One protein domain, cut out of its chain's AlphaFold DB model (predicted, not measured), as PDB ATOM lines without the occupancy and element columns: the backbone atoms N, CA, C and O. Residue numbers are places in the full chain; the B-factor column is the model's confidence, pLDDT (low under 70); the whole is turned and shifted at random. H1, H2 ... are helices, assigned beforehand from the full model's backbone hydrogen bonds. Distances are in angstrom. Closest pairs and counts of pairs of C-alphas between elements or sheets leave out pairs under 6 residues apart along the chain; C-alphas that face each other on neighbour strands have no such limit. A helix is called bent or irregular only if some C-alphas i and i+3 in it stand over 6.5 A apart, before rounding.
ATOM      1  N   ALA A  99      28.952 -27.533 -47.179       54.03
ATOM      2  CA  ALA A  99      27.846 -28.484 -47.039       54.03
ATOM      3  C   ALA A  99      28.027 -29.500 -45.890       54.03
ATOM      4  O   ALA A  99      27.165 -30.362 -45.681       54.03
ATOM      5  N   GLY A 100      29.142 -29.444 -45.155       59.66
ATOM      6  CA  GLY A 100      29.494 -30.450 -44.156       59.66
ATOM      7  C   GLY A 100      29.018 -30.187 -42.716       59.66
ATOM      8  O   GLY A 100      28.769 -29.048 -42.315       59.66
ATOM      9  N   PRO A 101      28.950 -31.234 -41.868       53.38
ATOM     10  CA  PRO A 101      28.684 -31.116 -40.427       53.38
ATOM     11  C   PRO A 101      29.794 -30.414 -39.617       53.38
ATOM     12  O   PRO A 101      29.601 -30.195 -38.424       53.38
ATOM     13  N   TRP A 102      30.930 -30.072 -40.236       60.47
ATOM     14  CA  TRP A 102      32.065 -29.341 -39.641       60.47
ATOM     15  C   TRP A 102      31.917 -27.805 -39.708       60.47
ATOM     16  O   TRP A 102      32.810 -27.059 -39.319       60.47
ATOM     17  N   SER A 103      30.757 -27.316 -40.154       63.34
ATOM     18  CA  SER A 103      30.473 -25.903 -40.444       63.34
ATOM     19  C   SER A 103      30.251 -24.998 -39.220       63.34
ATOM     20  O   SER A 103      29.794 -23.863 -39.353       63.34
ATOM     21  N   ALA A 104      30.529 -25.455 -37.994       71.19
ATOM     22  CA  ALA A 104      30.310 -24.630 -36.801       71.19
ATOM     23  C   ALA A 104      31.385 -23.542 -36.644       71.19
ATOM     24  O   ALA A 104      31.052 -22.389 -36.353       71.19
ATOM     25  N   CYS A 105      32.662 -23.897 -36.830       73.44
ATOM     26  CA  CYS A 105      33.746 -22.914 -36.872       73.44
ATOM     27  C   CYS A 105      33.644 -22.043 -38.121       73.44
ATOM     28  O   CYS A 105      33.736 -20.823 -38.007       73.44
ATOM     29  N   ASP A 106      33.382 -22.665 -39.268       78.06
ATOM     30  CA  ASP A 106      33.173 -21.994 -40.546       78.06
ATOM     31  C   ASP A 106      32.037 -20.967 -40.482       78.06
ATOM     32  O   ASP A 106      32.273 -19.765 -40.550       78.06
ATOM     33  N   GLY A 107      30.822 -21.387 -40.119       80.94
ATOM     34  CA  GLY A 107      29.687 -20.481 -39.948       80.94
ATOM     35  C   GLY A 107      29.916 -19.398 -38.881       80.94
ATOM     36  O   GLY A 107      29.350 -18.299 -38.957       80.94
ATOM     37  N   CYS A 108      30.760 -19.655 -37.877       83.56
ATOM     38  CA  CYS A 108      31.198 -18.617 -36.946       83.56
ATOM     39  C   CYS A 108      32.110 -17.603 -37.646       83.56
ATOM     40  O   CYS A 108      31.847 -16.404 -37.549       83.56
ATOM     41  N   LEU A 109      33.143 -18.054 -38.357       84.81
ATOM     42  CA  LEU A 109      34.066 -17.183 -39.079       84.81
ATOM     43  C   LEU A 109      33.361 -16.408 -40.186       84.81
ATOM     44  O   LEU A 109      33.494 -15.190 -40.229       84.81
ATOM     45  N   ASP A 110      32.502 -17.037 -40.970       86.94
ATOM     46  CA  ASP A 110      31.667 -16.355 -41.954       86.94
ATOM     47  C   ASP A 110      30.785 -15.284 -41.313       86.94
ATOM     48  O   ASP A 110      30.685 -14.151 -41.785       86.94
ATOM     49  N   SER A 111      30.151 -15.588 -40.180       89.00
ATOM     50  CA  SER A 111      29.243 -14.626 -39.548       89.00
ATOM     51  C   SER A 111      29.953 -13.510 -38.772       89.00
ATOM     52  O   SER A 111      29.372 -12.433 -38.588       89.00
ATOM     53  N   LYS A 112      31.168 -13.748 -38.264       91.88
ATOM     54  CA  LYS A 112      31.890 -12.822 -37.368       91.88
ATOM     55  C   LYS A 112      33.098 -12.153 -38.008       91.88
ATOM     56  O   LYS A 112      33.440 -11.055 -37.575       91.88
ATOM     57  N   CYS A 113      33.690 -12.804 -38.998       91.88
ATOM     58  CA  CYS A 113      34.974 -12.489 -39.615       91.88
ATOM     59  C   CYS A 113      34.905 -12.437 -41.150       91.88
ATOM     60  O   CYS A 113      35.949 -12.386 -41.794       91.88
ATOM     61  N   ALA A 114      33.707 -12.416 -41.755       92.50
ATOM     62  CA  ALA A 114      33.546 -12.274 -43.207       92.50
ATOM     63  C   ALA A 114      34.391 -11.146 -43.833       92.50
ATOM     64  O   ALA A 114      34.992 -11.393 -44.873       92.50
ATOM     65  N   PRO A 115      34.490  -9.928 -43.258       95.69
ATOM     66  CA  PRO A 115      35.334  -8.881 -43.837       95.69
ATOM     67  C   PRO A 115      36.823  -9.250 -43.868       95.69
ATOM     68  O   PRO A 115      37.524  -8.917 -44.823       95.69
ATOM     69  N   GLU A 116      37.316  -9.904 -42.817       94.88
ATOM     70  CA  GLU A 116      38.689 -10.385 -42.719       94.88
ATOM     71  C   GLU A 116      38.943 -11.546 -43.691       94.88
ATOM     72  O   GLU A 116      39.971 -11.548 -44.368       94.88
ATOM     73  N   LEU A 117      37.989 -12.474 -43.825       90.62
ATOM     74  CA  LEU A 117      38.033 -13.571 -44.798       90.62
ATOM     75  C   LEU A 117      38.007 -13.056 -46.245       90.62
ATOM     76  O   LEU A 117      38.843 -13.452 -47.049       90.62
ATOM     77  N   GLU A 118      37.134 -12.100 -46.576       92.06
ATOM     78  CA  GLU A 118      37.078 -11.473 -47.908       92.06
ATOM     79  C   GLU A 118      38.396 -10.750 -48.252       92.06
ATOM     80  O   GLU A 118      38.805 -10.680 -49.414       92.06
ATOM     81  N   ALA A 119      39.098 -10.229 -47.240       93.88
ATOM     82  CA  ALA A 119      40.416  -9.623 -47.403       93.88
ATOM     83  C   ALA A 119      41.561 -10.652 -47.512       93.88
ATOM     84  O   ALA A 119      42.657 -10.298 -47.969       93.88
ATOM     85  N   CYS A 120      41.338 -11.910 -47.121       93.06
ATOM     86  CA  CYS A 120      42.310 -12.998 -47.191       93.06
ATOM     87  C   CYS A 120      42.431 -13.530 -48.629       93.06
ATOM     88  O   CYS A 120      41.852 -14.531 -49.028       93.06
ATOM     89  N   THR A 121      43.209 -12.811 -49.438       92.56
ATOM     90  CA  THR A 121      43.492 -13.169 -50.841       92.56
ATOM     91  C   THR A 121      44.469 -14.351 -50.981       92.56
ATOM     92  O   THR A 121      44.925 -14.921 -49.992       92.56
ATOM     93  N   GLU A 122      44.865 -14.684 -52.215       94.38
ATOM     94  CA  GLU A 122      45.804 -15.772 -52.548       94.38
ATOM     95  C   GLU A 122      47.086 -15.782 -51.696       94.38
ATOM     96  O   GLU A 122      47.548 -16.844 -51.287       94.38
ATOM     97  N   GLU A 123      47.666 -14.619 -51.378       95.06
ATOM     98  CA  GLU A 123      48.862 -14.578 -50.526       95.06
ATOM     99  C   GLU A 123      48.570 -14.974 -49.072       95.06
ATOM    100  O   GLU A 123      49.427 -15.558 -48.419       95.06
ATOM    101  N   CYS A 124      47.374 -14.673 -48.565       94.94
ATOM    102  CA  CYS A 124      46.939 -15.072 -47.229       94.94
ATOM    103  C   CYS A 124      46.672 -16.586 -47.175       94.94
ATOM    104  O   CYS A 124      47.238 -17.261 -46.320       94.94
ATOM    105  N   VAL A 125      45.956 -17.142 -48.164       93.94
ATOM    106  CA  VAL A 125      45.787 -18.604 -48.349       93.94
ATOM    107  C   VAL A 125      47.145 -19.303 -48.472       93.94
ATOM    108  O   VAL A 125      47.381 -20.376 -47.923       93.94
ATOM    109  N   GLY A 126      48.084 -18.680 -49.187       94.94
ATOM    110  CA  GLY A 126      49.430 -19.201 -49.359       94.94
ATOM    111  C   GLY A 126      50.188 -19.373 -48.040       94.94
ATOM    112  O   GLY A 126      50.975 -20.319 -47.920       94.94
ATOM    113  N   ILE A 127      49.959 -18.490 -47.059       94.38
ATOM    114  CA  ILE A 127      50.550 -18.613 -45.720       94.38
ATOM    115  C   ILE A 127      50.096 -19.921 -45.083       94.38
ATOM    116  O   ILE A 127      50.966 -20.682 -44.670       94.38
ATOM    117  N   GLU A 128      48.803 -20.241 -45.104       91.88
ATOM    118  CA  GLU A 128      48.302 -21.515 -44.573       91.88
ATOM    119  C   GLU A 128      48.816 -22.722 -45.310       91.88
ATOM    120  O   GLU A 128      49.316 -23.649 -44.682       91.88
ATOM    121  N   GLY A 129      48.783 -22.691 -46.643       94.00
ATOM    122  CA  GLY A 129      49.349 -23.782 -47.425       94.00
ATOM    123  C   GLY A 129      50.809 -24.041 -47.031       94.00
ATOM    124  O   GLY A 129      51.244 -25.184 -46.976       94.00
ATOM    125  N   CYS A 130      51.568 -22.994 -46.683       95.81
ATOM    126  CA  CYS A 130      52.919 -23.135 -46.142       95.81
ATOM    127  C   CYS A 130      52.951 -23.664 -44.700       95.81
ATOM    128  O   CYS A 130      53.812 -24.491 -44.399       95.81
ATOM    129  N   LEU A 131      52.072 -23.198 -43.808       93.62
ATOM    130  CA  LEU A 131      52.002 -23.687 -42.426       93.62
ATOM    131  C   LEU A 131      51.687 -25.186 -42.390       93.62
ATOM    132  O   LEU A 131      52.371 -25.944 -41.703       93.62
ATOM    133  N   GLU A 132      50.732 -25.623 -43.198       91.88
ATOM    134  CA  GLU A 132      50.323 -27.019 -43.323       91.88
ATOM    135  C   GLU A 132      51.409 -27.887 -43.965       91.88
ATOM    136  O   GLU A 132      51.723 -28.972 -43.473       91.88
ATOM    137  N   GLU A 133      52.056 -27.382 -45.019       94.69
ATOM    138  CA  GLU A 133      53.156 -28.070 -45.696       94.69
ATOM    139  C   GLU A 133      54.393 -28.228 -44.793       94.69
ATOM    140  O   GLU A 133      55.009 -29.295 -44.753       94.69
ATOM    141  N   LEU A 134      54.800 -27.154 -44.107       94.62
ATOM    142  CA  LEU A 134      56.122 -27.040 -43.480       94.62
ATOM    143  C   LEU A 134      56.084 -27.125 -41.948       94.62
ATOM    144  O   LEU A 134      56.993 -27.694 -41.342       94.62
ATOM    145  N   CYS A 135      55.072 -26.532 -41.316       94.12
ATOM    146  CA  CYS A 135      55.018 -26.323 -39.867       94.12
ATOM    147  C   CYS A 135      54.162 -27.360 -39.136       94.12
ATOM    148  O   CYS A 135      54.353 -27.553 -37.934       94.12
ATOM    149  N   LEU A 136      53.269 -28.067 -39.833       90.31
ATOM    150  CA  LEU A 136      52.348 -29.035 -39.235       90.31
ATOM    151  C   LEU A 136      53.069 -30.079 -38.371       90.31
ATOM    152  O   LEU A 136      52.663 -30.330 -37.237       90.31
ATOM    153  N   ASN A 137      54.161 -30.674 -38.866       92.06
ATOM    154  CA  ASN A 137      54.899 -31.667 -38.079       92.06
ATOM    155  C   ASN A 137      55.620 -31.045 -36.875       92.06
ATOM    156  O   ASN A 137      55.602 -31.620 -35.790       92.06
ATOM    157  N   LEU A 138      56.215 -29.859 -37.047       91.31
ATOM    158  CA  LEU A 138      56.871 -29.132 -35.956       91.31
ATOM    159  C   LEU A 138      55.885 -28.814 -34.831       91.31
ATOM    160  O   LEU A 138      56.219 -29.000 -33.664       91.31
ATOM    161  N   SER A 139      54.669 -28.412 -35.188       89.50
ATOM    162  CA  SER A 139      53.589 -28.141 -34.242       89.50
ATOM    163  C   SER A 139      53.147 -29.425 -33.532       89.50
ATOM    164  O   SER A 139      53.109 -29.471 -32.307       89.50
ATOM    165  N   LYS A 140      52.938 -30.522 -34.280       86.88
ATOM    166  CA  LYS A 140      52.563 -31.842 -33.731       86.88
ATOM    167  C   LYS A 140      53.549 -32.386 -32.696       86.88
ATOM    168  O   LYS A 140      53.133 -33.072 -31.767       86.88
ATOM    169  N   ILE A 141      54.844 -32.117 -32.856       90.38
ATOM    170  CA  ILE A 141      55.879 -32.572 -31.912       90.38
ATOM    171  C   ILE A 141      56.216 -31.535 -30.829       90.38
ATOM    172  O   ILE A 141      57.132 -31.778 -30.042       90.38
ATOM    173  N   GLY A 142      55.540 -30.380 -30.802       88.81
ATOM    174  CA  GLY A 142      55.844 -29.283 -29.878       88.81
ATOM    175  C   GLY A 142      57.260 -28.723 -30.057       88.81
ATOM    176  O   GLY A 142      57.968 -28.472 -29.081       88.81
ATOM    177  N   SER A 143      57.728 -28.605 -31.303       92.81
ATOM    178  CA  SER A 143      59.078 -28.128 -31.608       92.81
ATOM    179  C   SER A 143      59.251 -26.660 -31.202       92.81
ATOM    180  O   SER A 143      58.404 -25.832 -31.533       92.81
ATOM    181  N   PRO A 144      60.387 -26.266 -30.597       92.19
ATOM    182  CA  PRO A 144      60.666 -24.860 -30.283       92.19
ATOM    183  C   PRO A 144      60.878 -23.978 -31.530       92.19
ATOM    184  O   PRO A 144      61.037 -22.763 -31.413       92.19
ATOM    185  N   ASP A 145      60.942 -24.576 -32.722       95.31
ATOM    186  CA  ASP A 145      61.070 -23.866 -33.993       95.31
ATOM    187  C   ASP A 145      59.718 -23.515 -34.640       95.31
ATOM    188  O   ASP A 145      59.705 -22.866 -35.685       95.31
ATOM    189  N   GLU A 146      58.596 -23.900 -34.032       89.81
ATOM    190  CA  GLU A 146      57.238 -23.677 -34.542       89.81
ATOM    191  C   GLU A 146      56.978 -22.189 -34.872       89.81
ATOM    192  O   GLU A 146      56.766 -21.846 -36.038       89.81
ATOM    193  N   GLY A 147      57.193 -21.269 -33.924       88.62
ATOM    194  CA  GLY A 147      57.007 -19.834 -34.178       88.62
ATOM    195  C   GLY A 147      57.957 -19.249 -35.240       88.62
ATOM    196  O   GLY A 147      57.611 -18.315 -35.975       88.62
ATOM    197  N   LYS A 148      59.164 -19.820 -35.396       93.81
ATOM    198  CA  LYS A 148      60.077 -19.442 -36.494       93.81
ATOM    199  C   LYS A 148      59.563 -19.954 -37.837       93.81
ATOM    200  O   LYS A 148      59.747 -19.275 -38.851       93.81
ATOM    201  N   CYS A 149      58.940 -21.129 -37.852       94.94
ATOM    202  CA  CYS A 149      58.313 -21.696 -39.034       94.94
ATOM    203  C   CYS A 149      57.166 -20.800 -39.510       94.94
ATOM    204  O   CYS A 149      57.176 -20.377 -40.668       94.94
ATOM    205  N   GLN A 150      56.287 -20.367 -38.599       91.12
ATOM    206  CA  GLN A 150      55.222 -19.418 -38.933       91.12
ATOM    207  C   GLN A 150      55.768 -18.116 -39.528       91.12
ATOM    208  O   GLN A 150      55.343 -17.669 -40.594       91.12
ATOM    209  N   THR A 151      56.788 -17.538 -38.885       92.31
ATOM    210  CA  THR A 151      57.449 -16.321 -39.383       92.31
ATOM    211  C   THR A 151      58.051 -16.538 -40.777       92.31
ATOM    212  O   THR A 151      58.004 -15.642 -41.623       92.31
ATOM    213  N   THR A 152      58.603 -17.727 -41.038       95.19
ATOM    214  CA  THR A 152      59.159 -18.111 -42.344       95.19
ATOM    215  C   THR A 152      58.072 -18.199 -43.411       95.19
ATOM    216  O   THR A 152      58.282 -17.708 -44.522       95.19
ATOM    217  N   CYS A 153      56.906 -18.759 -43.091       95.25
ATOM    218  CA  CYS A 153      55.767 -18.812 -44.004       95.25
ATOM    219  C   CYS A 153      55.195 -17.420 -44.293       95.25
ATOM    220  O   CYS A 153      55.102 -17.037 -45.457       95.25
ATOM    221  N   GLN A 154      54.954 -16.596 -43.272       92.88
ATOM    222  CA  GLN A 154      54.507 -15.208 -43.458       92.88
ATOM    223  C   GLN A 154      55.500 -14.368 -44.276       92.88
ATOM    224  O   GLN A 154      55.104 -13.518 -45.069       92.88
ATOM    225  N   SER A 155      56.806 -14.605 -44.122       95.50
ATOM    226  CA  SER A 155      57.836 -13.882 -44.883       95.50
ATOM    227  C   SER A 155      57.869 -14.255 -46.369       95.50
ATOM    228  O   SER A 155      58.374 -13.471 -47.173       95.50
ATOM    229  N   GLN A 156      57.338 -15.423 -46.751       95.81
ATOM    230  CA  GLN A 156      57.180 -15.810 -48.158       95.81
ATOM    231  C   GLN A 156      56.007 -15.088 -48.842       95.81
ATOM    232  O   GLN A 156      55.996 -15.014 -50.068       95.81
ATOM    233  N   TYR A 157      55.075 -14.524 -48.066       95.50
ATOM    234  CA  TYR A 157      53.845 -13.878 -48.539       95.50
ATOM    235  C   TYR A 157      53.637 -12.505 -47.888       95.50
ATOM    236  O   TYR A 157      52.734 -12.307 -47.067       95.50
ATOM    237  N   PRO A 158      54.502 -11.528 -48.205       94.31
ATOM    238  CA  PRO A 158      54.500 -10.245 -47.515       94.31
ATOM    239  C   PRO A 158      53.210  -9.433 -47.708       94.31
ATOM    240  O   PRO A 158      52.898  -8.614 -46.848       94.31
ATOM    241  N   GLY A 159      52.470  -9.621 -48.803       94.31
ATOM    242  CA  GLY A 159      51.183  -8.970 -49.061       94.31
ATOM    243  C   GLY A 159      49.992  -9.666 -48.395       94.31
ATOM    244  O   GLY A 159      48.983  -9.012 -48.146       94.31
ATOM    245  N   GLY A 160      50.111 -10.954 -48.061       93.06
ATOM    246  CA  GLY A 160      49.082 -11.724 -47.350       93.06
ATOM    247  C   GLY A 160      49.123 -11.582 -45.829       93.06
ATOM    248  O   GLY A 160      48.117 -11.818 -45.167       93.06
ATOM    249  N   LYS A 161      50.267 -11.173 -45.265       91.94
ATOM    250  CA  LYS A 161      50.520 -11.200 -43.817       91.94
ATOM    251  C   LYS A 161      49.506 -10.417 -42.978       91.94
ATOM    252  O   LYS A 161      49.034 -10.934 -41.973       91.94
ATOM    253  N   ASP A 162      49.194  -9.178 -43.349       93.31
ATOM    254  CA  ASP A 162      48.287  -8.350 -42.542       93.31
ATOM    255  C   ASP A 162      46.848  -8.897 -42.575       93.31
ATOM    256  O   ASP A 162      46.161  -8.870 -41.556       93.31
ATOM    257  N   ALA A 163      46.413  -9.440 -43.718       93.44
ATOM    258  CA  ALA A 163      45.109 -10.092 -43.852       93.44
ATOM    259  C   ALA A 163      45.052 -11.398 -43.047       93.44
ATOM    260  O   ALA A 163      44.093 -11.628 -42.319       93.44
ATOM    261  N   HIS A 164      46.118 -12.196 -43.107       91.50
ATOM    262  CA  HIS A 164      46.280 -13.414 -42.313       91.50
ATOM    263  C   HIS A 164      46.147 -13.142 -40.813       91.50
ATOM    264  O   HIS A 164      45.326 -13.756 -40.136       91.50
ATOM    265  N   ILE A 165      46.880 -12.147 -40.304       90.19
ATOM    266  CA  ILE A 165      46.792 -11.731 -38.899       90.19
ATOM    267  C   ILE A 165      45.379 -11.247 -38.557       90.19
ATOM    268  O   ILE A 165      44.875 -11.579 -37.490       90.19
ATOM    269  N   ALA A 166      44.722 -10.498 -39.448       92.12
ATOM    270  CA  ALA A 166      43.360 -10.022 -39.212       92.12
ATOM    271  C   ALA A 166      42.351 -11.177 -39.077       92.12
ATOM    272  O   ALA A 166      41.528 -11.147 -38.160       92.12
ATOM    273  N   VAL A 167      42.444 -12.206 -39.929       89.75
ATOM    274  CA  VAL A 167      41.617 -13.421 -39.826       89.75
ATOM    275  C   VAL A 167      41.861 -14.115 -38.487       89.75
ATOM    276  O   VAL A 167      40.906 -14.365 -37.753       89.75
ATOM    277  N   VAL A 168      43.125 -14.350 -38.119       87.38
ATOM    278  CA  VAL A 168      43.494 -15.014 -36.856       87.38
ATOM    279  C   VAL A 168      43.014 -14.217 -35.635       87.38
ATOM    280  O   VAL A 168      42.393 -14.775 -34.728       87.38
ATOM    281  N   ASP A 169      43.241 -12.902 -35.609       88.69
ATOM    282  CA  ASP A 169      42.798 -12.024 -34.523       88.69
ATOM    283  C   ASP A 169      41.271 -12.016 -34.394       88.69
ATOM    284  O   ASP A 169      40.732 -12.059 -33.279       88.69
ATOM    285  N   CYS A 170      40.557 -11.983 -35.524       90.25
ATOM    286  CA  CYS A 170      39.106 -12.068 -35.530       90.25
ATOM    287  C   CYS A 170      38.629 -13.423 -35.001       90.25
ATOM    288  O   CYS A 170      37.808 -13.443 -34.083       90.25
ATOM    289  N   ALA A 171      39.190 -14.534 -35.488       86.69
ATOM    290  CA  ALA A 171      38.872 -15.891 -35.050       86.69
ATOM    291  C   ALA A 171      39.031 -16.053 -33.531       86.69
ATOM    292  O   ALA A 171      38.125 -16.528 -32.841       86.69
ATOM    293  N   ILE A 172      40.153 -15.576 -32.978       83.50
ATOM    294  CA  ILE A 172      40.432 -15.602 -31.536       83.50
ATOM    295  C   ILE A 172      39.411 -14.759 -30.769       83.50
ATOM    296  O   ILE A 172      38.833 -15.228 -29.785       83.50
ATOM    297  N   LYS A 173      39.173 -13.518 -31.202       87.31
ATOM    298  CA  LYS A 173      38.279 -12.575 -30.517       87.31
ATOM    299  C   LYS A 173      36.814 -13.004 -30.573       87.31
ATOM    300  O   LYS A 173      36.076 -12.781 -29.616       87.31
ATOM    301  N   ALA A 174      36.399 -13.577 -31.695       87.88
ATOM    302  CA  ALA A 174      35.055 -14.080 -31.926       87.88
ATOM    303  C   ALA A 174      34.855 -15.499 -31.381       87.88
ATOM    304  O   ALA A 174      33.739 -16.013 -31.441       87.88
ATOM    305  N   THR A 175      35.905 -16.116 -30.820       84.00
ATOM    306  CA  THR A 175      35.906 -17.515 -30.362       84.00
ATOM    307  C   THR A 175      35.482 -18.501 -31.460       84.00
ATOM    308  O   THR A 175      34.935 -19.559 -31.171       84.00
ATOM    309  N   CYS A 176      35.756 -18.165 -32.724       78.19
ATOM    310  CA  CYS A 176      35.500 -19.006 -33.891       78.19
ATOM    311  C   CYS A 176      36.713 -19.899 -34.159       78.19
ATOM    312  O   CYS A 176      37.468 -19.691 -35.104       78.19
ATOM    313  N   ARG A 177      36.997 -20.782 -33.206       70.50
ATOM    314  CA  ARG A 177      38.328 -21.345 -33.016       70.50
ATOM    315  C   ARG A 177      38.204 -22.761 -32.452       70.50
ATOM    316  O   ARG A 177      37.497 -22.906 -31.451       70.50
ATOM    317  N   PRO A 178      38.866 -23.784 -33.027       60.81
ATOM    318  CA  PRO A 178      38.811 -25.128 -32.479       60.81
ATOM    319  C   PRO A 178      39.235 -25.201 -30.995       60.81
ATOM    320  O   PRO A 178      40.168 -24.504 -30.588       60.81
ATOM    321  N   PRO A 179      38.569 -26.043 -30.182       57.94
ATOM    322  CA  PRO A 179      37.323 -26.731 -30.502       57.94
ATOM    323  C   PRO A 179      36.154 -25.732 -30.476       57.94
ATOM    324  O   PRO A 179      35.792 -25.225 -29.414       57.94
ATOM    325  N   CYS A 180      35.515 -25.478 -31.620       58.06
ATOM    326  CA  CYS A 180      34.177 -24.895 -31.592       58.06
ATOM    327  C   CYS A 180      33.297 -25.950 -30.909       58.06
ATOM    328  O   CYS A 180      33.320 -27.098 -31.341       58.06
ATOM    329  N   GLU A 181      32.631 -25.603 -29.800       48.31
ATOM    330  CA  GLU A 181      32.163 -26.483 -28.698       48.31
ATOM    331  C   GLU A 181      31.511 -27.846 -29.050       48.31
ATOM    332  O   GLU A 181      31.381 -28.691 -28.163       48.31
ATOM    333  N   ALA A 182      31.122 -28.108 -30.300       51.19
ATOM    334  CA  ALA A 182      30.575 -29.386 -30.750       51.19
ATOM    335  C   ALA A 182      31.536 -30.283 -31.572       51.19
ATOM    336  O   ALA A 182      31.274 -31.486 -31.643       51.19
ATOM    337  N   TYR A 183      32.639 -29.777 -32.152       45.59
ATOM    338  CA  TYR A 183      33.439 -30.550 -33.117       45.59
ATOM    339  C   TYR A 183      34.962 -30.268 -33.076       45.59
ATOM    340  O   TYR A 183      35.483 -29.386 -33.747       45.59
ATOM    341  N   PRO A 184      35.746 -31.064 -32.329       49.41
ATOM    342  CA  PRO A 184      37.203 -30.906 -32.238       49.41
ATOM    343  C   PRO A 184      37.986 -31.433 -33.463       49.41
ATOM    344  O   PRO A 184      39.204 -31.554 -33.388       49.41
ATOM    345  N   LYS A 185      37.318 -31.822 -34.560       57.78
ATOM    346  CA  LYS A 185      37.938 -32.484 -35.730       57.78
ATOM    347  C   LYS A 185      37.579 -31.835 -37.071       57.78
ATOM    348  O   LYS A 185      37.725 -32.487 -38.103       57.78
ATOM    349  N   ASP A 186      37.103 -30.594 -37.057       68.75
ATOM    350  CA  ASP A 186      36.550 -29.950 -38.253       68.75
ATOM    351  C   ASP A 186      37.571 -29.864 -39.393       68.75
ATOM    352  O   ASP A 186      37.239 -30.194 -40.528       68.75
ATOM    353  N   TYR A 187      38.843 -29.594 -39.087       77.56
ATOM    354  CA  TYR A 187      39.880 -29.509 -40.115       77.56
ATOM    355  C   TYR A 187      40.221 -30.850 -40.763       77.56
ATOM    356  O   TYR A 187      40.224 -30.971 -41.985       77.56
ATOM    357  N   ASP A 188      40.464 -31.891 -39.961       81.56
ATOM    358  CA  ASP A 188      40.740 -33.230 -40.491       81.56
ATOM    359  C   ASP A 188      39.534 -33.774 -41.276       81.56
ATOM    360  O   ASP A 188      39.710 -34.483 -42.268       81.56
ATOM    361  N   ALA A 189      38.311 -33.442 -40.843       80.12
ATOM    362  CA  ALA A 189      37.083 -33.808 -41.538       80.12
ATOM    363  C   ALA A 189      36.950 -33.071 -42.878       80.12
ATOM    364  O   ALA A 189      36.754 -33.736 -43.897       80.12
ATOM    365  N   CYS A 190      37.126 -31.746 -42.895       84.06
ATOM    366  CA  CYS A 190      37.115 -30.949 -44.118       84.06
ATOM    367  C   CYS A 190      38.209 -31.409 -45.088       84.06
ATOM    368  O   CYS A 190      37.932 -31.702 -46.248       84.06
ATOM    369  N   ARG A 191      39.441 -31.614 -44.609       89.06
ATOM    370  CA  ARG A 191      40.540 -32.138 -45.426       89.06
ATOM    371  C   ARG A 191      40.208 -33.513 -46.007       89.06
ATOM    372  O   ARG A 191      40.396 -33.743 -47.199       89.06
ATOM    373  N   ALA A 192      39.698 -34.442 -45.195       87.69
ATOM    374  CA  ALA A 192      39.306 -35.772 -45.667       87.69
ATOM    375  C   ALA A 192      38.183 -35.718 -46.714       87.69
ATOM    376  O   ALA A 192      38.149 -36.539 -47.635       87.69
ATOM    377  N   PHE A 193      37.282 -34.754 -46.576       85.69
ATOM    378  CA  PHE A 193      36.237 -34.485 -47.542       85.69
ATOM    379  C   PHE A 193      36.807 -33.917 -48.852       85.69
ATOM    380  O   PHE A 193      36.566 -34.482 -49.919       85.69
ATOM    381  N   MET A 194      37.678 -32.911 -48.769       87.50
ATOM    382  CA  MET A 194      38.356 -32.282 -49.907       87.50
ATOM    383  C   MET A 194      39.302 -33.203 -50.670       87.50
ATOM    384  O   MET A 194      39.445 -33.066 -51.884       87.50
ATOM    385  N   ASN A 195      39.851 -34.229 -50.018       91.94
ATOM    386  CA  ASN A 195      40.584 -35.304 -50.695       91.94
ATOM    387  C   ASN A 195      39.745 -36.047 -51.745       91.94
ATOM    388  O   ASN A 195      40.305 -36.661 -52.651       91.94
ATOM    389  N   ASN A 196      38.416 -36.004 -51.620       86.69
ATOM    390  CA  ASN A 196      37.466 -36.593 -52.561       86.69
ATOM    391  C   ASN A 196      36.656 -35.529 -53.332       86.69
ATOM    392  O   ASN A 196      35.795 -35.896 -54.133       86.69
ATOM    393  N   GLY A 197      36.906 -34.242 -53.070       88.00
ATOM    394  CA  GLY A 197      36.225 -33.091 -53.660       88.00
ATOM    395  C   GLY A 197      37.156 -32.282 -54.562       88.00
ATOM    396  O   GLY A 197      37.925 -32.850 -55.343       88.00
ATOM    397  N   ASP A 198      37.111 -30.958 -54.437       87.81
ATOM    398  CA  ASP A 198      37.804 -30.034 -55.345       87.81
ATOM    399  C   ASP A 198      39.334 -30.161 -55.298       87.81
ATOM    400  O   ASP A 198      40.023 -29.974 -56.305       87.81
ATOM    401  N   CYS A 199      39.882 -30.615 -54.167       94.19
ATOM    402  CA  CYS A 199      41.319 -30.837 -54.008       94.19
ATOM    403  C   CYS A 199      41.802 -32.225 -54.450       94.19
ATOM    404  O   CYS A 199      43.014 -32.474 -54.451       94.19
ATOM    405  N   ALA A 200      40.908 -33.119 -54.891       93.75
ATOM    406  CA  ALA A 200      41.263 -34.483 -55.290       93.75
ATOM    407  C   ALA A 200      42.272 -34.520 -56.452       93.75
ATOM    408  O   ALA A 200      43.184 -35.347 -56.461       93.75
ATOM    409  N   GLY A 201      42.162 -33.601 -57.420       94.12
ATOM    410  CA  GLY A 201      43.100 -33.519 -58.545       94.12
ATOM    411  C   GLY A 201      44.524 -33.149 -58.113       94.12
ATOM    412  O   GLY A 201      45.494 -33.758 -58.569       94.12
ATOM    413  N   ALA A 202      44.656 -32.185 -57.196       96.38
ATOM    414  CA  ALA A 202      45.946 -31.784 -56.642       96.38
ATOM    415  C   ALA A 202      46.545 -32.883 -55.749       96.38
ATOM    416  O   ALA A 202      47.746 -33.158 -55.829       96.38
ATOM    417  N   LEU A 203      45.706 -33.567 -54.962       96.56
ATOM    418  CA  LEU A 203      46.120 -34.729 -54.179       96.56
ATOM    419  C   LEU A 203      46.644 -35.850 -55.083       96.56
ATOM    420  O   LEU A 203      47.762 -36.318 -54.881       96.56
ATOM    421  N   ALA A 204      45.891 -36.233 -56.118       97.00
ATOM    422  CA  ALA A 204      46.284 -37.282 -57.058       97.00
ATOM    423  C   ALA A 204      47.607 -36.955 -57.773       97.00
ATOM    424  O   ALA A 204      48.450 -37.837 -57.968       97.00
ATOM    425  N   ALA A 205      47.832 -35.684 -58.123       97.38
ATOM    426  CA  ALA A 205      49.105 -35.228 -58.679       97.38
ATOM    427  C   ALA A 205      50.274 -35.437 -57.700       97.38
ATOM    428  O   ALA A 205      51.359 -35.842 -58.115       97.38
ATOM    429  N   CYS A 206      50.060 -35.215 -56.399       98.00
ATOM    430  CA  CYS A 206      51.067 -35.525 -55.389       98.00
ATOM    431  C   CYS A 206      51.262 -37.036 -55.199       98.00
ATOM    432  O   CYS A 206      52.394 -37.507 -55.154       98.00
ATOM    433  N   GLU A 207      50.183 -37.816 -55.120       97.62
ATOM    434  CA  GLU A 207      50.253 -39.264 -54.874       97.62
ATOM    435  C   GLU A 207      50.904 -40.051 -56.016       97.62
ATOM    436  O   GLU A 207      51.421 -41.145 -55.795       97.62
ATOM    437  N   THR A 208      50.915 -39.490 -57.225       97.62
ATOM    438  CA  THR A 208      51.541 -40.090 -58.412       97.62
ATOM    439  C   THR A 208      52.954 -39.566 -58.695       97.62
ATOM    440  O   THR A 208      53.633 -40.113 -59.564       97.62
ATOM    441  N   SER A 209      53.426 -38.546 -57.966       98.31
ATOM    442  CA  SER A 209      54.781 -37.990 -58.099       98.31
ATOM    443  C   SER A 209      55.718 -38.550 -57.030       98.31
ATOM    444  O   SER A 209      55.518 -38.339 -55.832       98.31
ATOM    445  N   GLU A 210      56.798 -39.207 -57.461       98.38
ATOM    446  CA  GLU A 210      57.849 -39.693 -56.558       98.38
ATOM    447  C   GLU A 210      58.492 -38.541 -55.772       98.38
ATOM    448  O   GLU A 210      58.753 -38.672 -54.575       98.38
ATOM    449  N   GLU A 211      58.684 -37.390 -56.415       98.50
ATOM    450  CA  GLU A 211      59.229 -36.183 -55.801       98.50
ATOM    451  C   GLU A 211      58.310 -35.645 -54.701       98.50
ATOM    452  O   GLU A 211      58.786 -35.306 -53.616       98.50
ATOM    453  N   CYS A 212      56.993 -35.590 -54.945       98.56
ATOM    454  CA  CYS A 212      56.033 -35.136 -53.939       98.56
ATOM    455  C   CYS A 212      55.985 -36.085 -52.742       98.56
ATOM    456  O   CYS A 212      56.054 -35.637 -51.599       98.56
ATOM    457  N   LEU A 213      55.937 -37.398 -52.987       98.31
ATOM    458  CA  LEU A 213      55.953 -38.404 -51.924       98.31
ATOM    459  C   LEU A 213      57.245 -38.344 -51.097       98.31
ATOM    460  O   LEU A 213      57.186 -38.424 -49.867       98.31
ATOM    461  N   ALA A 214      58.397 -38.161 -51.747       98.25
ATOM    462  CA  ALA A 214      59.683 -37.999 -51.076       98.25
ATOM    463  C   ALA A 214      59.724 -36.720 -50.226       98.25
ATOM    464  O   ALA A 214      60.113 -36.776 -49.058       98.25
ATOM    465  N   TYR A 215      59.267 -35.587 -50.773       98.44
ATOM    466  CA  TYR A 215      59.190 -34.325 -50.040       98.44
ATOM    467  C   TYR A 215      58.238 -34.427 -48.843       98.44
ATOM    468  O   TYR A 215      58.653 -34.149 -47.719       98.44
ATOM    469  N   ARG A 216      57.006 -34.915 -49.056       97.94
ATOM    470  CA  ARG A 216      55.985 -35.116 -48.014       97.94
ATOM    471  C   ARG A 216      56.492 -36.015 -46.886       97.94
ATOM    472  O   ARG A 216      56.263 -35.724 -45.717       97.94
ATOM    473  N   SER A 217      57.194 -37.095 -47.229       98.00
ATOM    474  CA  SER A 217      57.832 -37.987 -46.253       98.00
ATOM    475  C   SER A 217      58.950 -37.285 -45.474       98.00
ATOM    476  O   SER A 217      59.071 -37.459 -44.265       98.00
ATOM    477  N   CYS A 218      59.758 -36.454 -46.132       98.56
ATOM    478  CA  CYS A 218      60.815 -35.702 -45.465       98.56
ATOM    479  C   CYS A 218      60.247 -34.683 -44.459       98.56
ATOM    480  O   CYS A 218      60.644 -34.692 -43.291       98.56
ATOM    481  N   VAL A 219      59.275 -33.855 -44.869       97.81
ATOM    482  CA  VAL A 219      58.680 -32.829 -43.990       97.81
ATOM    483  C   VAL A 219      57.824 -33.425 -42.867       97.81
ATOM    484  O   VAL A 219      57.751 -32.852 -41.786       97.81
ATOM    485  N   SER A 220      57.243 -34.616 -43.045       96.56
ATOM    486  CA  SER A 220      56.518 -35.300 -41.961       96.56
ATOM    487  C   SER A 220      57.427 -35.938 -40.904       96.56
ATOM    488  O   SER A 220      56.941 -36.364 -39.860       96.56
ATOM    489  N   ASN A 221      58.740 -36.000 -41.148       97.19
ATOM    490  CA  ASN A 221      59.723 -36.595 -40.237       97.19
ATOM    491  C   ASN A 221      60.789 -35.600 -39.741       97.19
ATOM    492  O   ASN A 221      61.653 -35.969 -38.942       97.19
ATOM    493  N   CYS A 222      60.759 -34.342 -40.186       97.69
ATOM    494  CA  CYS A 222      61.691 -33.319 -39.718       97.69
ATOM    495  C   CYS A 222      61.367 -32.875 -38.282       97.69
ATOM    496  O   CYS A 222      60.208 -32.775 -37.894       97.69
ATOM    497  N   SER A 223      62.389 -32.570 -37.480       97.38
ATOM    498  CA  SER A 223      62.215 -32.141 -36.079       97.38
ATOM    499  C   SER A 223      62.638 -30.696 -35.797       97.38
ATOM    500  O   SER A 223      62.398 -30.174 -34.707       97.38
ATOM    501  N   THR A 224      63.259 -30.038 -36.778       98.19
ATOM    502  CA  THR A 224      63.710 -28.641 -36.715       98.19
ATOM    503  C   THR A 224      63.321 -27.917 -37.995       98.19
ATOM    504  O   THR A 224      63.236 -28.543 -39.055       98.19
ATOM    505  N   LEU A 225      63.153 -26.595 -37.931       97.19
ATOM    506  CA  LEU A 225      62.826 -25.795 -39.119       97.19
ATOM    507  C   LEU A 225      63.895 -25.927 -40.211       97.19
ATOM    508  O   LEU A 225      63.564 -25.988 -41.395       97.19
ATOM    509  N   ALA A 226      65.169 -25.998 -39.820       98.38
ATOM    510  CA  ALA A 226      66.267 -26.198 -40.759       98.38
ATOM    511  C   ALA A 226      66.103 -27.521 -41.524       98.38
ATOM    512  O   ALA A 226      66.115 -27.510 -42.750       98.38
ATOM    513  N   ALA A 227      65.839 -28.626 -40.817       98.25
ATOM    514  CA  ALA A 227      65.626 -29.928 -41.445       98.25
ATOM    515  C   ALA A 227      64.397 -29.943 -42.370       98.25
ATOM    516  O   ALA A 227      64.474 -30.490 -43.466       98.25
ATOM    517  N   CYS A 228      63.284 -29.315 -41.970       97.81
ATOM    518  CA  CYS A 228      62.093 -29.229 -42.822       97.81
ATOM    519  C   CYS A 228      62.358 -28.393 -44.082       97.81
ATOM    520  O   CYS A 228      61.937 -28.752 -45.178       97.81
ATOM    521  N   THR A 229      63.097 -27.289 -43.947       97.56
ATOM    522  CA  THR A 229      63.472 -26.437 -45.084       97.56
ATOM    523  C   THR A 229      64.427 -27.170 -46.030       97.56
ATOM    524  O   THR A 229      64.280 -27.073 -47.248       97.56
ATOM    525  N   ASP A 230      65.362 -27.951 -45.484       98.12
ATOM    526  CA  ASP A 230      66.325 -28.739 -46.256       98.12
ATOM    527  C   ASP A 230      65.668 -29.810 -47.130       98.12
ATOM    528  O   ASP A 230      66.192 -30.107 -48.206       98.12
ATOM    529  N   CYS A 231      64.482 -30.307 -46.754       98.31
ATOM    530  CA  CYS A 231      63.686 -31.196 -47.603       98.31
ATOM    531  C   CYS A 231      63.413 -30.598 -48.992       98.31
ATOM    532  O   CYS A 231      63.316 -31.341 -49.963       98.31
ATOM    533  N   GLY A 232      63.303 -29.269 -49.100       97.12
ATOM    534  CA  GLY A 232      63.024 -28.562 -50.353       97.12
ATOM    535  C   GLY A 232      64.265 -28.042 -51.083       97.12
ATOM    536  O   GLY A 232      64.121 -27.444 -52.146       97.12
ATOM    537  N   ASN A 233      65.467 -28.228 -50.524       97.25
ATOM    538  CA  ASN A 233      66.711 -27.647 -51.049       97.25
ATOM    539  C   ASN A 233      67.393 -28.515 -52.125       97.25
ATOM    540  O   ASN A 233      68.328 -28.054 -52.784       97.25
ATOM    541  N   THR A 234      66.941 -29.755 -52.324       97.31
ATOM    542  CA  THR A 234      67.352 -30.592 -53.463       97.31
ATOM    543  C   THR A 234      66.505 -30.283 -54.701       97.31
ATOM    544  O   THR A 234      65.465 -29.628 -54.611       97.31
ATOM    545  N   VAL A 235      66.935 -30.742 -55.881       97.38
ATOM    546  CA  VAL A 235      66.169 -30.544 -57.126       97.38
ATOM    547  C   VAL A 235      64.829 -31.278 -57.043       97.38
ATOM    548  O   VAL A 235      63.783 -30.703 -57.344       97.38
ATOM    549  N   GLU A 236      64.866 -32.521 -56.574       96.69
ATOM    550  CA  GLU A 236      63.699 -33.375 -56.363       96.69
ATOM    551  C   GLU A 236      62.803 -32.789 -55.266       96.69
ATOM    552  O   GLU A 236      61.593 -32.687 -55.434       96.69
ATOM    553  N   GLY A 237      63.400 -32.311 -54.173       97.69
ATOM    554  CA  GLY A 237      62.696 -31.670 -53.070       97.69
ATOM    555  C   GLY A 237      61.940 -30.418 -53.500       97.69
ATOM    556  O   GLY A 237      60.775 -30.252 -53.151       97.69
ATOM    557  N   ALA A 238      62.556 -29.558 -54.313       98.00
ATOM    558  CA  ALA A 238      61.903 -28.365 -54.847       98.00
ATOM    559  C   ALA A 238      60.733 -28.705 -55.790       98.00
ATOM    560  O   ALA A 238      59.699 -28.030 -55.760       98.00
ATOM    561  N   ALA A 239      60.878 -29.749 -56.614       98.06
ATOM    562  CA  ALA A 239      59.805 -30.237 -57.478       98.06
ATOM    563  C   ALA A 239      58.638 -30.800 -56.654       98.06
ATOM    564  O   ALA A 239      57.495 -30.381 -56.846       98.06
ATOM    565  N   GLY A 240      58.934 -31.668 -55.683       98.12
ATOM    566  CA  GLY A 240      57.949 -32.248 -54.775       98.12
ATOM    567  C   GLY A 240      57.229 -31.202 -53.933       98.12
ATOM    568  O   GLY A 240      56.002 -31.216 -53.853       98.12
ATOM    569  N   LYS A 241      57.973 -30.229 -53.397       97.81
ATOM    570  CA  LYS A 241      57.433 -29.078 -52.666       97.81
ATOM    571  C   LYS A 241      56.385 -28.333 -53.472       97.81
ATOM    572  O   LYS A 241      55.306 -28.061 -52.968       97.81
ATOM    573  N   LYS A 242      56.676 -28.014 -54.733       97.56
ATOM    574  CA  LYS A 242      55.729 -27.294 -55.594       97.56
ATOM    575  C   LYS A 242      54.406 -28.053 -55.755       97.56
ATOM    576  O   LYS A 242      53.356 -27.419 -55.781       97.56
ATOM    577  N   ILE A 243      54.467 -29.380 -55.885       98.12
ATOM    578  CA  ILE A 243      53.283 -30.231 -56.057       98.12
ATOM    579  C   ILE A 243      52.501 -30.317 -54.743       98.12
ATOM    580  O   ILE A 243      51.295 -30.084 -54.750       98.12
ATOM    581  N   LEU A 244      53.183 -30.566 -53.617       97.69
ATOM    582  CA  LEU A 244      52.538 -30.625 -52.303       97.69
ATOM    583  C   LEU A 244      51.867 -29.292 -51.963       97.69
ATOM    584  O   LEU A 244      50.705 -29.279 -51.575       97.69
ATOM    585  N   ARG A 245      52.548 -28.167 -52.201       96.56
ATOM    586  CA  ARG A 245      52.010 -26.828 -51.943       96.56
ATOM    587  C   ARG A 245      50.729 -26.532 -52.703       96.56
ATOM    588  O   ARG A 245      49.873 -25.835 -52.182       96.56
ATOM    589  N   ALA A 246      50.598 -27.018 -53.938       96.75
ATOM    590  CA  ALA A 246      49.375 -26.822 -54.710       96.75
ATOM    591  C   ALA A 246      48.180 -27.526 -54.047       96.75
ATOM    592  O   ALA A 246      47.093 -26.960 -53.988       96.75
ATOM    593  N   TYR A 247      48.402 -28.727 -53.506       96.94
ATOM    594  CA  TYR A 247      47.401 -29.434 -52.715       96.94
ATOM    595  C   TYR A 247      47.119 -28.719 -51.385       96.94
ATOM    596  O   TYR A 247      45.958 -28.475 -51.082       96.94
ATOM    597  N   GLU A 248      48.144 -28.302 -50.635       95.69
ATOM    598  CA  GLU A 248      47.935 -27.619 -49.347       95.69
ATOM    599  C   GLU A 248      47.281 -26.237 -49.497       95.69
ATOM    600  O   GLU A 248      46.480 -25.855 -48.655       95.69
ATOM    601  N   ILE A 249      47.548 -25.500 -50.582       94.25
ATOM    602  CA  ILE A 249      46.834 -24.250 -50.899       94.25
ATOM    603  C   ILE A 249      45.360 -24.522 -51.208       94.25
ATOM    604  O   ILE A 249      44.517 -23.743 -50.782       94.25
ATOM    605  N   CYS A 250      45.050 -25.608 -51.922       94.94
ATOM    606  CA  CYS A 250      43.662 -25.995 -52.168       94.94
ATOM    607  C   CYS A 250      42.952 -26.340 -50.854       94.94
ATOM    608  O   CYS A 250      41.882 -25.823 -50.571       94.94
ATOM    609  N   ILE A 251      43.576 -27.153 -49.995       92.62
ATOM    610  CA  ILE A 251      42.994 -27.451 -48.680       92.62
ATOM    611  C   ILE A 251      42.821 -26.171 -47.862       92.62
ATOM    612  O   ILE A 251      41.782 -25.990 -47.249       92.62
ATOM    613  N   ALA A 252      43.793 -25.263 -47.881       90.81
ATOM    614  CA  ALA A 252      43.698 -23.999 -47.163       90.81
ATOM    615  C   ALA A 252      42.615 -23.051 -47.702       90.81
ATOM    616  O   ALA A 252      42.126 -22.226 -46.936       90.81
ATOM    617  N   SER A 253      42.259 -23.112 -48.990       90.06
ATOM    618  CA  SER A 253      41.167 -22.293 -49.532       90.06
ATOM    619  C   SER A 253      39.795 -22.835 -49.152       90.06
ATOM    620  O   SER A 253      38.896 -22.041 -48.910       90.06
ATOM    621  N   GLU A 254      39.655 -24.159 -49.079       87.88
ATOM    622  CA  GLU A 254      38.379 -24.833 -48.806       87.88
ATOM    623  C   GLU A 254      38.130 -25.063 -47.313       87.88
ATOM    624  O   GLU A 254      37.006 -25.004 -46.839       87.88
ATOM    625  N   CYS A 255      39.195 -25.328 -46.563       86.19
ATOM    626  CA  CYS A 255      39.176 -25.619 -45.132       86.19
ATOM    627  C   CYS A 255      39.856 -24.500 -44.353       86.19
ATOM    628  O   CYS A 255      40.598 -24.753 -43.393       86.19
ATOM    629  N   MET A 256      39.695 -23.266 -44.852       78.75
ATOM    630  CA  MET A 256      40.324 -22.090 -44.286       78.75
ATOM    631  C   MET A 256      39.963 -22.079 -42.806       78.75
ATOM    632  O   MET A 256      40.819 -22.335 -41.975       78.75
ATOM    633  N   SER A 257      38.689 -21.944 -42.475       65.88
ATOM    634  CA  SER A 257      38.125 -21.806 -41.135       65.88
ATOM    635  C   SER A 257      38.619 -22.756 -40.037       65.88
ATOM    636  O   SER A 257      38.540 -22.408 -38.854       65.88
ATOM    637  N   GLU A 258      39.166 -23.919 -40.377       60.09
ATOM    638  CA  GLU A 258      39.525 -24.953 -39.413       60.09
ATOM    639  C   GLU A 258      41.044 -25.133 -39.189       60.09
ATOM    640  O   GLU A 258      41.429 -25.782 -38.214       60.09
ATOM    641  N   SER A 259      41.915 -24.546 -40.018       63.06
ATOM    642  CA  SER A 259      43.372 -24.830 -40.040       63.06
ATOM    643  C   SER A 259      44.222 -24.207 -38.902       63.06
ATOM    644  O   SER A 259      45.249 -24.757 -38.512       63.06
TER     645      SER A 259
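AT A GLANCE: This is residues 99 to 259 of the 267 residues of an uncharacterized protein of Polyangiaceae bacterium (UniProt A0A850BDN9). What shape do the helices make? Two long helices, H2 and H9, cross in the core, with H3 folded back along H2 and H6 side by side with H9. H1 and H4 pack together at one end of the longest axis, H7 and H8 are at the other end, and H5 packs on residues 251 to 254 of H9. What is it made of? The printed part has 161 residues with nine named helices, H1 to H9 in order, and no named strand: all helix. It is compact, with a radius of gyration of the C-alphas of 15.4 A and spans of 44 by 32 by 28 A.

IN THESE COORDINATES: Where are the first helices? H1, residues 103 to 119, begins at C-alpha 103 (30.473, -25.903, -40.444); H2 is residues 122 to 140, 25.7 A long. Both are irregular: C-alphas 112 and 115 are 8.3 A apart, 134 and 137 7.2 A. What follows? H3 is residues 146 to 156, H4 161 to 173, H5 186 to 194, H6 200 to 207, H7 210 to 219 and H8 225 to 230. H9, residues 235 to 254, 29.6 A long, ends at C-alpha 254 (38.379, -24.833, -48.806).

HOW THE PARTS SIT: What does the hub, H2, touch? It touches H3, H4, H7, H8 and H9; its closest C-alphas to H9 are those of Gly 129 and Ile 249, 4.3 A. H2 and H3 form a hairpin at a shallow tilt of 23 degrees, opposite ways. What do the backbones show? Every O i to N i+4 pair is within hydrogen-bond range in H3 to H9, but 11 of 13 in H1 and 11 of 15 in H2.

THE WHOLE: Which link is long? H4 to H5, residues 174 to 185, is long, and the printed part has no cut. Where is confidence low? Residues 99 to 103, 178 to 186 and 257 to 259 are under 70.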